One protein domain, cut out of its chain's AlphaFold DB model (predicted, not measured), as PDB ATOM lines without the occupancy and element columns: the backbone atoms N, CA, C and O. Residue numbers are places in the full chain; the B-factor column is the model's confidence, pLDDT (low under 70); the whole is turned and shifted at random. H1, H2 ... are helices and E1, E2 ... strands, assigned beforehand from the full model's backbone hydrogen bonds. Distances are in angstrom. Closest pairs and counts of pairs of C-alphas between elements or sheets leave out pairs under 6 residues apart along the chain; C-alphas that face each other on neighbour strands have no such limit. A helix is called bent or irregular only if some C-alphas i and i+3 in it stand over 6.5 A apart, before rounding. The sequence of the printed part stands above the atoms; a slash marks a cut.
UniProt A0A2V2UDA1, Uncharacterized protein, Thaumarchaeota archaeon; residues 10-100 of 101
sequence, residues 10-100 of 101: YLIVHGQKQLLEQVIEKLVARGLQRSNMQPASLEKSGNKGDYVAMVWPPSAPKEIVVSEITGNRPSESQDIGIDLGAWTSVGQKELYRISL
ATOM      1  N   TYR A  10     182.161 137.848 147.765       96.50
ATOM      2  CA  TYR A  10     181.516 136.712 147.126       96.50
ATOM      3  C   TYR A  10     182.195 136.386 145.798       96.50
ATOM      4  O   TYR A  10     182.324 137.247 144.928       96.50
ATOM      5  N   LEU A  11     182.635 135.139 145.642       96.00
ATOM      6  CA  LEU A  11     183.396 134.674 144.487       96.00
ATOM      7  C   LEU A  11     182.463 134.007 143.467       96.00
ATOM      8  O   LEU A  11     181.850 132.979 143.766       96.00
ATOM      9  N   ILE A  12     182.379 134.564 142.255       93.94
ATOM     10  CA  ILE A  12     181.587 134.019 141.142       93.94
ATOM     11  C   ILE A  12     182.544 133.533 140.050       93.94
ATOM     12  O   ILE A  12     183.211 134.330 139.398       93.94
ATOM     13  N   VAL A  13     182.597 132.213 139.838       92.62
ATOM     14  CA  VAL A  13     183.513 131.568 138.870       92.62
ATOM     15  C   VAL A  13     182.798 130.855 137.714       92.62
ATOM     16  O   VAL A  13     183.426 130.102 136.982       92.62
ATOM     17  N   HIS A  14     181.482 131.040 137.544       85.88
ATOM     18  CA  HIS A  14     180.696 130.475 136.426       85.88
ATOM     19  C   HIS A  14     180.939 128.973 136.159       85.88
ATOM     20  O   HIS A  14     181.164 128.550 135.029       85.88
ATOM     21  N   GLY A  15     180.959 128.152 137.215       82.38
ATOM     22  CA  GLY A  15     181.205 126.705 137.112       82.38
ATOM     23  C   GLY A  15     182.679 126.301 136.972       82.38
ATOM     24  O   GLY A  15     183.008 125.133 137.171       82.38
ATOM     25  N   GLN A  16     183.592 127.248 136.746       86.19
ATOM     26  CA  GLN A  16     185.030 127.008 136.611       86.19
ATOM     27  C   GLN A  16     185.707 126.941 137.984       86.19
ATOM     28  O   GLN A  16     186.547 127.766 138.334       86.19
ATOM     29  N   LYS A  17     185.332 125.936 138.784       87.38
ATOM     30  CA  LYS A  17     185.821 125.744 140.165       87.38
ATOM     31  C   LYS A  17     187.350 125.712 140.272       87.38
ATOM     32  O   LYS A  17     187.890 126.136 141.286       87.38
ATOM     33  N   GLN A  18     188.036 125.269 139.218       91.00
ATOM     34  CA  GLN A  18     189.499 125.282 139.124       91.00
ATOM     35  C   GLN A  18     190.119 126.686 139.250       91.00
ATOM     36  O   GLN A  18     191.258 126.804 139.686       91.00
ATOM     37  N   LEU A  19     189.377 127.748 138.912       92.19
ATOM     38  CA  LEU A  19     189.840 129.135 139.024       92.19
ATOM     39  C   LEU A  19     189.677 129.709 140.434       92.19
ATOM     40  O   LEU A  19     190.200 130.784 140.708       92.19
ATOM     41  N   LEU A  20     188.962 129.024 141.332       93.94
ATOM     42  CA  LEU A  20     188.627 129.562 142.650       93.94
ATOM     43  C   LEU A  20     189.878 129.918 143.462       93.94
ATOM     44  O   LEU A  20     189.957 131.019 143.999       93.94
ATOM     45  N   GLU A  21     190.862 129.016 143.515       95.00
ATOM     46  CA  GLU A  21     192.104 129.262 144.256       95.00
ATOM     47  C   GLU A  21     192.904 130.409 143.629       95.00
ATOM     48  O   GLU A  21     193.313 131.328 144.332       95.00
ATOM     49  N   GLN A  22     193.026 130.429 142.298       95.06
ATOM     50  CA  GLN A  22     193.714 131.505 141.579       95.06
ATOM     51  C   GLN A  22     193.067 132.872 141.849       95.06
ATOM     52  O   GLN A  22     193.762 133.864 142.067       95.06
ATOM     53  N   VAL A  23     191.733 132.941 141.856       95.69
ATOM     54  CA  VAL A  23     190.986 134.163 142.183       95.69
ATOM     55  C   VAL A  23     191.297 134.614 143.609       95.69
ATOM     56  O   VAL A  23     191.599 135.789 143.818       95.69
ATOM     57  N   ILE A  24     191.280 133.694 144.578       96.56
ATOM     58  CA  ILE A  24     191.617 133.994 145.974       96.56
ATOM     59  C   ILE A  24     193.038 134.556 146.078       96.56
ATOM     60  O   ILE A  24     193.229 135.614 146.673       96.56
ATOM     61  N   GLU A  25     194.025 133.907 145.464       96.69
ATOM     62  CA  GLU A  25     195.420 134.358 145.487       96.69
ATOM     63  C   GLU A  25     195.587 135.763 144.894       96.69
ATOM     64  O   GLU A  25     196.254 136.617 145.483       96.69
ATOM     65  N   LYS A  26     194.930 136.049 143.761       96.25
ATOM     66  CA  LYS A  26     194.958 137.377 143.126       96.25
ATOM     67  C   LYS A  26     194.332 138.459 144.008       96.25
ATOM     68  O   LYS A  26     194.847 139.576 144.055       96.25
ATOM     69  N   LEU A  27     193.239 138.147 144.704       96.00
ATOM     70  CA  LEU A  27     192.582 139.073 145.628       96.00
ATOM     71  C   LEU A  27     193.436 139.303 146.886       96.00
ATOM     72  O   LEU A  27     193.596 140.446 147.317       96.00
ATOM     73  N   VAL A  28     194.049 138.251 147.433       96.50
ATOM     74  CA  VAL A  28     194.982 138.353 148.567       96.50
ATOM     75  C   VAL A  28     196.199 139.205 148.207       96.50
ATOM     76  O   VAL A  28     196.581 140.079 148.981       96.50
ATOM     77  N   ALA A  29     196.752 139.050 147.001       95.50
ATOM     78  CA  ALA A  29     197.851 139.885 146.509       95.50
ATOM     79  C   ALA A  29     197.480 141.379 146.382       95.50
ATOM     80  O   ALA A  29     198.360 142.238 146.374       95.50
ATOM     81  N   ARG A  30     196.183 141.709 146.311       93.12
ATOM     82  CA  ARG A  30     195.654 143.085 146.359       93.12
ATOM     83  C   ARG A  30     195.360 143.579 147.783       93.12
ATOM     84  O   ARG A  30     194.882 144.699 147.937       93.12
ATOM     85  N   GLY A  31     195.642 142.774 148.807       92.56
ATOM     86  CA  GLY A  31     195.435 143.107 150.218       92.56
ATOM     87  C   GLY A  31     194.068 142.707 150.782       92.56
ATOM     88  O   GLY A  31     193.744 143.091 151.906       92.56
ATOM     89  N   LEU A  32     193.253 141.950 150.038       92.56
ATOM     90  CA  LEU A  32     191.967 141.455 150.536       92.56
ATOM     91  C   LEU A  32     192.178 140.242 151.448       92.56
ATOM     92  O   LEU A  32     193.005 139.372 151.183       92.56
ATOM     93  N   GLN A  33     191.397 140.158 152.522       93.69
ATOM     94  CA  GLN A  33     191.541 139.090 153.506       93.69
ATOM     95  C   GLN A  33     190.831 137.818 153.048       93.69
ATOM     96  O   GLN A  33     189.627 137.831 152.790       93.69
ATOM     97  N   ARG A  34     191.563 136.701 153.004       94.88
ATOM     98  CA  ARG A  34     191.026 135.386 152.615       94.88
ATOM     99  C   ARG A  34     189.857 134.944 153.499       94.88
ATOM    100  O   ARG A  34     188.915 134.346 152.999       94.88
ATOM    101  N   SER A  35     189.889 135.290 154.786       94.44
ATOM    102  CA  SER A  35     188.814 135.017 155.753       94.44
ATOM    103  C   SER A  35     187.474 135.659 155.391       94.44
ATOM    104  O   SER A  35     186.442 135.231 155.895       94.44
ATOM    105  N   ASN A  36     187.482 136.685 154.539       94.94
ATOM    106  CA  ASN A  36     186.280 137.399 154.128       94.94
ATOM    107  C   ASN A  36     185.720 136.858 152.809       94.94
ATOM    108  O   ASN A  36     184.697 137.351 152.339       94.94
ATOM    109  N   MET A  37     186.399 135.901 152.176       95.94
ATOM    110  CA  MET A  37     186.043 135.391 150.859       95.94
ATOM    111  C   MET A  37     185.214 134.118 150.977       95.94
ATOM    112  O   MET A  37     185.582 133.196 151.703       95.94
ATOM    113  N   GLN A  38     184.133 134.034 150.208       95.25
ATOM    114  CA  GLN A  38     183.352 132.804 150.090       95.25
ATOM    115  C   GLN A  38     182.778 132.628 148.682       95.25
ATOM    116  O   GLN A  38     182.485 133.620 148.013       95.25
ATOM    117  N   PRO A  39     182.570 131.386 148.215       94.19
ATOM    118  CA  PRO A  39     181.830 131.138 146.986       94.19
ATOM    119  C   PRO A  39     180.428 131.754 147.043       94.19
ATOM    120  O   PRO A  39     179.737 131.668 148.059       94.19
ATOM    121  N   ALA A  40     179.998 132.360 145.943       92.25
ATOM    122  CA  ALA A  40     178.634 132.845 145.805       92.25
ATOM    123  C   ALA A  40     177.634 131.675 145.707       92.25
ATOM    124  O   ALA A  40     177.884 130.694 145.006       92.25
ATOM    125  N   SER A  41     176.481 131.803 146.374       88.75
ATOM    126  CA  SER A  41     175.330 130.901 146.207       88.75
ATOM    127  C   SER A  41     174.336 131.492 145.211       88.75
ATOM    128  O   SER A  41     174.108 132.697 145.222       88.75
ATOM    129  N   LEU A  42     173.703 130.660 144.384       85.62
ATOM    130  CA  LEU A  42     172.646 131.103 143.463       85.62
ATOM    131  C   LEU A  42     171.346 131.481 144.190       85.62
ATOM    132  O   LEU A  42     170.554 132.259 143.666       85.62
ATOM    133  N   GLU A  43     171.136 130.956 145.397       87.00
ATOM    134  CA  GLU A  43     169.902 131.150 146.167       87.00
ATOM    135  C   GLU A  43     169.902 132.461 146.959       87.00
ATOM    136  O   GLU A  43     168.843 132.999 147.280       87.00
ATOM    137  N   LYS A  44     171.090 132.977 147.301       87.75
ATOM    138  CA  LYS A  44     171.233 134.136 148.185       87.75
ATOM    139  C   LYS A  44     172.405 135.023 147.778       87.75
ATOM    140  O   LYS A  44     173.554 134.581 147.757       87.75
ATOM    141  N   SER A  45     172.100 136.295 147.535       90.19
ATOM    142  CA  SER A  45     173.087 137.346 147.292       90.19
ATOM    143  C   SER A  45     173.696 137.894 148.589       90.19
ATOM    144  O   SER A  45     173.218 137.625 149.695       90.19
ATOM    145  N   GLY A  46     174.741 138.708 148.441       90.38
ATOM    146  CA  GLY A  46     175.297 139.512 149.529       90.38
ATOM    147  C   GLY A  46     174.448 140.729 149.895       90.38
ATOM    148  O   GLY A  46     173.417 141.005 149.273       90.38
ATOM    149  N   ASN A  47     174.904 141.469 150.907       92.31
ATOM    150  CA  ASN A  47     174.248 142.676 151.401       92.31
ATOM    151  C   ASN A  47     174.881 143.942 150.816       92.31
ATOM    152  O   ASN A  47     175.990 143.931 150.287       92.31
ATOM    153  N   LYS A  48     174.197 145.080 150.968       92.12
ATOM    154  CA  LYS A  48     174.743 146.382 150.574       92.12
ATOM    155  C   LYS A  48     176.095 146.652 151.253       92.12
ATOM    156  O   LYS A  48     176.223 146.607 152.478       92.12
ATOM    157  N   GLY A  49     177.085 146.993 150.440       91.81
ATOM    158  CA  GLY A  49     178.460 147.257 150.833       91.81
ATOM    159  C   GLY A  49     179.323 146.010 151.027       91.81
ATOM    160  O   GLY A  49     180.474 146.175 151.421       91.81
ATOM    161  N   ASP A  50     178.797 144.800 150.811       95.00
ATOM    162  CA  ASP A  50     179.634 143.629 150.526       95.00
ATOM    163  C   ASP A  50     180.201 143.730 149.102       95.00
ATOM    164  O   ASP A  50     179.754 144.546 148.289       95.00
ATOM    165  N   TYR A  51     181.178 142.885 148.788       95.38
ATOM    166  CA  TYR A  51     181.862 142.876 147.501       95.38
ATOM    167  C   TYR A  51     181.580 141.604 146.708       95.38
ATOM    168  O   TYR A  51     181.362 140.528 147.262       95.38
ATOM    169  N   VAL A  52     181.659 141.717 145.388       95.31
ATOM    170  CA  VAL A  52     181.621 140.605 144.440       95.31
ATOM    171  C   VAL A  52     182.931 140.595 143.675       95.31
ATOM    172  O   VAL A  52     183.344 141.627 143.154       95.31
ATOM    173  N   ALA A  53     183.572 139.434 143.594       96.25
ATOM    174  CA  ALA A  53     184.678 139.176 142.688       96.25
ATOM    175  C   ALA A  53     184.209 138.149 141.653       96.25
ATOM    176  O   ALA A  53     184.073 136.959 141.949       96.25
ATOM    177  N   MET A  54     183.914 138.631 140.450       94.81
ATOM    178  CA  MET A  54     183.363 137.827 139.366       94.81
ATOM    179  C   MET A  54     184.402 137.620 138.277       94.81
ATOM    180  O   MET A  54     184.996 138.570 137.774       94.81
ATOM    181  N   VAL A  55     184.600 136.369 137.892       94.62
ATOM    182  CA  VAL A  55     185.449 136.018 136.760       94.62
ATOM    183  C   VAL A  55     184.780 136.443 135.451       94.62
ATOM    184  O   VAL A  55     183.623 136.118 135.211       94.62
ATOM    185  N   TRP A  56     185.514 137.139 134.584       92.44
ATOM    186  CA  TRP A  56     184.990 137.709 133.347       92.44
ATOM    187  C   TRP A  56     185.967 137.570 132.162       92.44
ATOM    188  O   TRP A  56     187.185 137.630 132.357       92.44
ATOM    189  N   PRO A  57     185.464 137.430 130.919       91.38
ATOM    190  CA  PRO A  57     184.098 137.024 130.579       91.38
ATOM    191  C   PRO A  57     183.810 135.571 131.011       91.38
ATOM    192  O   PRO A  57     184.746 134.784 131.152       91.38
ATOM    193  N   PRO A  58     182.536 135.172 131.189       87.00
ATOM    194  CA  PRO A  58     182.188 133.851 131.720       87.00
ATOM    195  C   PRO A  58     182.681 132.692 130.851       87.00
ATOM    196  O   PRO A  58     183.094 131.662 131.371       87.00
ATOM    197  N   SER A  59     182.634 132.858 129.525       86.62
ATOM    198  CA  SER A  59     183.002 131.823 128.551       86.62
ATOM    199  C   SER A  59     184.509 131.650 128.378       86.62
ATOM    200  O   SER A  59     184.961 130.569 128.011       86.62
ATOM    201  N   ALA A  60     185.287 132.703 128.622       90.38
ATOM    202  CA  ALA A  60     186.735 132.702 128.464       90.38
ATOM    203  C   ALA A  60     187.366 133.660 129.484       90.38
ATOM    204  O   ALA A  60     187.725 134.781 129.116       90.38
ATOM    205  N   PRO A  61     187.476 133.245 130.756       92.19
ATOM    206  CA  PRO A  61     188.028 134.061 131.828       92.19
ATOM    207  C   PRO A  61     189.372 134.686 131.507       92.19
ATOM    208  O   PRO A  61     190.328 133.992 131.171       92.19
ATOM    209  N   LYS A  62     189.451 136.002 131.668       94.44
ATOM    210  CA  LYS A  62     190.693 136.771 131.523       94.44
ATOM    211  C   LYS A  62     190.954 137.664 132.719       94.44
ATOM    212  O   LYS A  62     192.099 137.969 133.032       94.44
ATOM    213  N   GLU A  63     189.899 138.074 133.400       95.88
ATOM    214  CA  GLU A  63     189.980 139.033 134.482       95.88
ATOM    215  C   GLU A  63     188.971 138.725 135.584       95.88
ATOM    216  O   GLU A  63     188.050 137.926 135.426       95.88
ATOM    217  N   ILE A  64     189.178 139.360 136.728       96.25
ATOM    218  CA  ILE A  64     188.292 139.367 137.880       96.25
ATOM    219  C   ILE A  64     187.746 140.784 137.978       96.25
ATOM    220  O   ILE A  64     188.510 141.721 138.214       96.25
ATOM    221  N   VAL A  65     186.443 140.944 137.802       95.88
ATOM    222  CA  VAL A  65     185.735 142.200 138.040       95.88
ATOM    223  C   VAL A  65     185.385 142.261 139.520       95.88
ATOM    224  O   VAL A  65     184.693 141.379 140.029       95.88
ATOM    225  N   VAL A  66     185.881 143.287 140.210       95.88
ATOM    226  CA  VAL A  66     185.578 143.528 141.622       95.88
ATOM    227  C   VAL A  66     184.576 144.668 141.729       95.88
ATOM    228  O   VAL A  66     184.844 145.784 141.281       95.88
ATOM    229  N   SER A  67     183.437 144.388 142.353       94.81
ATOM    230  CA  SER A  67     182.308 145.312 142.473       94.81
ATOM    231  C   SER A  67     181.809 145.400 143.911       94.81
ATOM    232  O   SER A  67     181.859 144.420 144.648       94.81
ATOM    233  N   GLU A  68     181.278 146.553 144.305       94.31
ATOM    234  CA  GLU A  68     180.523 146.722 145.553       94.31
ATOM    235  C   GLU A  68     179.025 146.526 145.293       94.31
ATOM    236  O   GLU A  68     178.486 147.048 144.313       94.31
ATOM    237  N   ILE A  69     178.331 145.811 146.179       93.25
ATOM    238  CA  ILE A  69     176.874 145.681 146.139       93.25
ATOM    239  C   ILE A  69     176.249 146.996 146.611       93.25
ATOM    240  O   ILE A  69     176.399 147.400 147.763       93.25
ATOM    241  N   THR A  70     175.488 147.661 145.750       91.38
ATOM    242  CA  THR A  70     174.866 148.961 146.056       91.38
ATOM    243  C   THR A  70     173.446 148.840 146.617       91.38
ATOM    244  O   THR A  70     172.891 149.826 147.111       91.38
ATOM    245  N   GLY A  71     172.885 147.627 146.615       87.25
ATOM    246  CA  GLY A  71     171.520 147.317 147.031       87.25
ATOM    247  C   GLY A  71     170.785 146.591 145.909       87.25
ATOM    248  O   GLY A  71     171.319 145.649 145.329       87.25
ATOM    249  N   ASN A  72     169.581 147.047 145.579       82.19
ATOM    250  CA  ASN A  72     168.800 146.477 144.482       82.19
ATOM    251  C   ASN A  72     169.230 147.075 143.142       82.19
ATOM    252  O   ASN A  72     169.625 148.242 143.072       82.19
ATOM    253  N   ARG A  73     169.142 146.276 142.078       75.75
ATOM    254  CA  ARG A  73     169.434 146.720 140.718       75.75
ATOM    255  C   ARG A  73     168.421 147.809 140.315       75.75
ATOM    256  O   ARG A  73     167.219 147.547 140.369       75.75
ATOM    257  N   PRO A  74     168.868 149.011 139.902       65.06
ATOM    258  CA  PRO A  74     167.988 149.985 139.262       65.06
ATOM    259  C   PRO A  74     167.393 149.384 137.986       65.06
ATOM    260  O   PRO A  74     168.126 148.750 137.224       65.06
ATOM    261  N   SER A  75     166.112 149.637 137.718       57.47
ATOM    262  CA  SER A  75     165.359 149.125 136.559       57.47
ATOM    263  C   SER A  75     165.993 149.404 135.187       57.47
ATOM    264  O   SER A  75     165.607 148.785 134.205       57.47
ATOM    265  N   GLU A  76     166.970 150.311 135.115       53.72
ATOM    266  CA  GLU A  76     167.663 150.736 133.890       53.72
ATOM    267  C   GLU A  76     169.055 150.094 133.707       53.72
ATOM    268  O   GLU A  76     169.771 150.393 132.753       53.72
ATOM    269  N   SER A  77     169.480 149.217 134.623       53.88
ATOM    270  CA  SER A  77     170.836 148.649 134.600       53.88
ATOM    271  C   SER A  77     170.899 147.428 133.682       53.88
ATOM    272  O   SER A  77     170.271 146.414 133.989       53.88
ATOM    273  N   GLN A  78     171.695 147.525 132.608       47.53
ATOM    274  CA  GLN A  78     171.901 146.511 131.558       47.53
ATOM    275  C   GLN A  78     171.852 145.064 132.064       47.53
ATOM    276  O   GLN A  78     172.638 144.670 132.934       47.53
ATOM    277  N   ASP A  79     170.960 144.272 131.468       53.09
ATOM    278  CA  ASP A  79     170.949 142.820 131.595       53.09
ATOM    279  C   ASP A  79     172.326 142.266 131.225       53.09
ATOM    280  O   ASP A  79     172.797 142.407 130.099       53.09
ATOM    281  N   ILE A  80     172.978 141.609 132.182       55.66
ATOM    282  CA  ILE A  80     174.273 140.952 131.961       55.66
ATOM    283  C   ILE A  80     174.125 139.629 131.189       55.66
ATOM    284  O   ILE A  80     175.120 138.947 130.978       55.66
ATOM    285  N   GLY A  81     172.907 139.262 130.759       52.94
ATOM    286  CA  GLY A  81     172.623 138.097 129.906       52.94
ATOM    287  C   GLY A  81     173.000 136.741 130.511       52.94
ATOM    288  O   GLY A  81     172.988 135.730 129.813       52.94
ATOM    289  N   ILE A  82     173.363 136.714 131.793       61.56
ATOM    290  CA  ILE A  82     173.832 135.538 132.520       61.56
ATOM    291  C   ILE A  82     172.886 135.353 133.695       61.56
ATOM    292  O   ILE A  82     172.785 136.234 134.550       61.56
ATOM    293  N   ASP A  83     172.206 134.210 133.740       67.44
ATOM    294  CA  ASP A  83     171.431 133.832 134.913       67.44
ATOM    295  C   ASP A  83     172.391 133.514 136.066       67.44
ATOM    296  O   ASP A  83     173.117 132.517 136.053       67.44
ATOM    297  N   LEU A  84     172.433 134.417 137.043       76.12
ATOM    298  CA  LEU A  84     173.178 134.256 138.285       76.12
ATOM    299  C   LEU A  84     172.227 134.090 139.482       76.12
ATOM    300  O   LEU A  84     172.628 134.334 140.619       76.12
ATOM    301  N   GLY A  85     170.964 133.709 139.261       83.12
ATOM    302  CA  GLY A  85     169.972 133.567 140.327       83.12
ATOM    303  C   GLY A  85     169.762 134.874 141.099       83.12
ATOM    304  O   GLY A  85     169.529 135.932 140.512       83.12
ATOM    305  N   ALA A  86     169.889 134.823 142.429       83.88
ATOM    306  CA  ALA A  86     169.718 135.980 143.315       83.88
ATOM    307  C   ALA A  86     170.658 137.163 142.997       83.88
ATOM    308  O   ALA A  86     170.389 138.293 143.394       83.88
ATOM    309  N   TRP A  87     171.752 136.938 142.265       85.69
ATOM    310  CA  TRP A  87     172.701 137.992 141.894       85.69
ATOM    311  C   TRP A  87     172.221 138.879 140.737       85.69
ATOM    312  O   TRP A  87     172.748 139.977 140.549       85.69
ATOM    313  N   THR A  88     171.214 138.444 139.976       81.88
ATOM    314  CA  THR A  88     170.641 139.227 138.870       81.88
ATOM    315  C   THR A  88     169.878 140.451 139.389       81.88
ATOM    316  O   THR A  88     169.894 141.507 138.756       81.88
ATOM    317  N   SER A  89     169.263 140.352 140.572       80.94
ATOM    318  CA  SER A  89     168.440 141.414 141.168       80.94
ATOM    319  C   SER A  89     169.223 142.432 142.003       80.94
ATOM    320  O   SER A  89     168.662 143.467 142.379       80.94
ATOM    321  N   VAL A  90     170.511 142.194 142.276       85.94
ATOM    322  CA  VAL A  90     171.341 143.123 143.055       85.94
ATOM    323  C   VAL A  90     172.082 144.115 142.168       85.94
ATOM    324  O   VAL A  90     172.640 143.779 141.122       85.94
ATOM    325  N   GLY A  91     172.091 145.368 142.614       88.62
ATOM    326  CA  GLY A  91     172.878 146.433 142.019       88.62
ATOM    327  C   GLY A  91     174.337 146.254 142.406       88.62
ATOM    328  O   GLY A  91     174.654 146.014 143.572       88.62
ATOM    329  N   GLN A  92     175.226 146.370 141.427       90.44
ATOM    330  CA  GLN A  92     176.665 146.265 141.626       90.44
ATOM    331  C   GLN A  92     177.341 147.457 140.959       90.44
ATOM    332  O   GLN A  92     177.001 147.816 139.832       90.44
ATOM    333  N   LYS A  93     178.295 148.071 141.655       91.94
ATOM    334  CA  LYS A  93     179.151 149.116 141.103       91.94
ATOM    335  C   LYS A  93     180.557 148.560 140.969       91.94
ATOM    336  O   LYS A  93     181.194 148.271 141.978       91.94
ATOM    337  N   GLU A  94     181.024 148.426 139.731       94.31
ATOM    338  CA  GLU A  94     182.407 148.047 139.457       94.31
ATOM    339  C   GLU A  94     183.365 149.055 140.102       94.31
ATOM    340  O   GLU A  94     183.178 150.272 139.999       94.31
ATOM    341  N   LEU A  95     184.377 148.533 140.789       94.06
ATOM    342  CA  LEU A  95     185.432 149.318 141.419       94.06
ATOM    343  C   LEU A  95     186.715 149.251 140.596       94.06
ATOM    344  O   LEU A  95     187.341 150.276 140.341       94.06
ATOM    345  N   TYR A  96     187.123 148.040 140.218       95.44
ATOM    346  CA  TYR A  96     188.335 147.780 139.446       95.44
ATOM    347  C   TYR A  96     188.349 146.342 138.918       95.44
ATOM    348  O   TYR A  96     187.519 145.508 139.288       95.44
ATOM    349  N   ARG A  97     189.347 146.037 138.082       97.19
ATOM    350  CA  ARG A  97     189.583 144.702 137.520       97.19
ATOM    351  C   ARG A  97     190.982 144.181 137.838       97.19
ATOM    352  O   ARG A  97     191.921 144.958 138.040       97.19
ATOM    353  N   ILE A  98     191.129 142.860 137.885       96.25
ATOM    354  CA  ILE A  98     192.408 142.163 138.084       96.25
ATOM    355  C   ILE A  98     192.609 141.159 136.949       96.25
ATOM    356  O   ILE A  98     191.754 140.309 136.749       96.25
ATOM    357  N   SER A  99     193.743 141.201 136.244       94.94
ATOM    358  CA  SER A  99     194.069 140.169 135.247       94.94
ATOM    359  C   SER A  99     194.353 138.806 135.902       94.94
ATOM    360  O   SER A  99     195.056 138.730 136.919       94.94
ATOM    361  N   LEU A 100     193.835 137.730 135.305       89.38
ATOM    362  CA  LEU A 100     194.127 136.345 135.692       89.38
ATOM    363  C   LEU A 100     195.461 135.838 135.116       89.38
ATOM    364  O   LEU A 100     196.088 134.975 135.733       89.38
TER     365      LEU A 100
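What this domain is: This is residues 10 to 100 of the 101 residues of an uncharacterized protein of Thaumarchaeota archaeon (UniProt A0A2V2UDA1). One strongly twisted sheet of five strands has a single helix, H1, over one of its faces. Two long bent strands, E4 and E5, make a hairpin along one side of the sheet, and the loop of residues 73 to 89 that joins them lies at the end of the longest axis away from H1. The printed part has 91 residues with one named helix and five named strands, in the order E1, H1, E2, E3, E4, E5; the sheet runs E2, E1, E3, E4, E5 and is mixed. The class is mixed, helices and strands, though only 45 of the 91 residues are in named elements, under half. The whole is compact and rounded, with a radius of gyration of the C-alphas of 12.4 A and spans of 35 by 27 by 23 A.

How they stand to each other: E1, residues 10 to 12, H1, residues 17 to 29, and E2, residues 37 to 39, form a strand-helix-strand unit, two parallel neighbour strands with a helix between, and its crossover is right-handed. In E2 and E1, N 11 and O 38 are within hydrogen-bond range at 2.8 A. E3, residues 51 to 56, is parallel to E1 at 13 degrees, with N 53 and O 10 2.8 A apart. E3, E4, residues 63 to 72, and E5, residues 90 to 99, form a meander, each strand the antiparallel neighbour of the one before. In the hairpin of E3 and E4, N 52 and O 67 are 2.8 A apart; in the hairpin of E4 and E5, N 64 and O 98 are 2.7 A apart. E2 and E5 are the edge strands, and they are apart. H1 is on the sheet, in two layers with it, a helix on one face; its closest C-alphas to E4 are those of Val 23 and Ile 64, 7.3 A. In H1, 7 of 9 O i to N i+4 pairs are within hydrogen-bond range.

Where its parts are: E1 begins at C-alpha 10, (181.516, 136.712, 147.126). H1 is 19.6 A long and irregular, but only just: C-alphas 18 and 21 are 7.0 A apart. E2 is 7.1 A long and E3 15.4 A. E4, 24.6 A long, bends by 57 degrees at residue 69. E5, 24.2 A long, bends by 67 degrees at residue 95 and ends at C-alpha 99, (194.069, 140.169, 135.247).

The domain as a whole: The two C-alphas farthest apart, those of Ala 29 and Ser 75, are 35.2 A apart. The printed part has no cut. The links E2 to E3, of 11 residues, and E4 to E5, of 17, are long. The mean pLDDT of the printed part is 87.8; residues 74 to 83 are under 70.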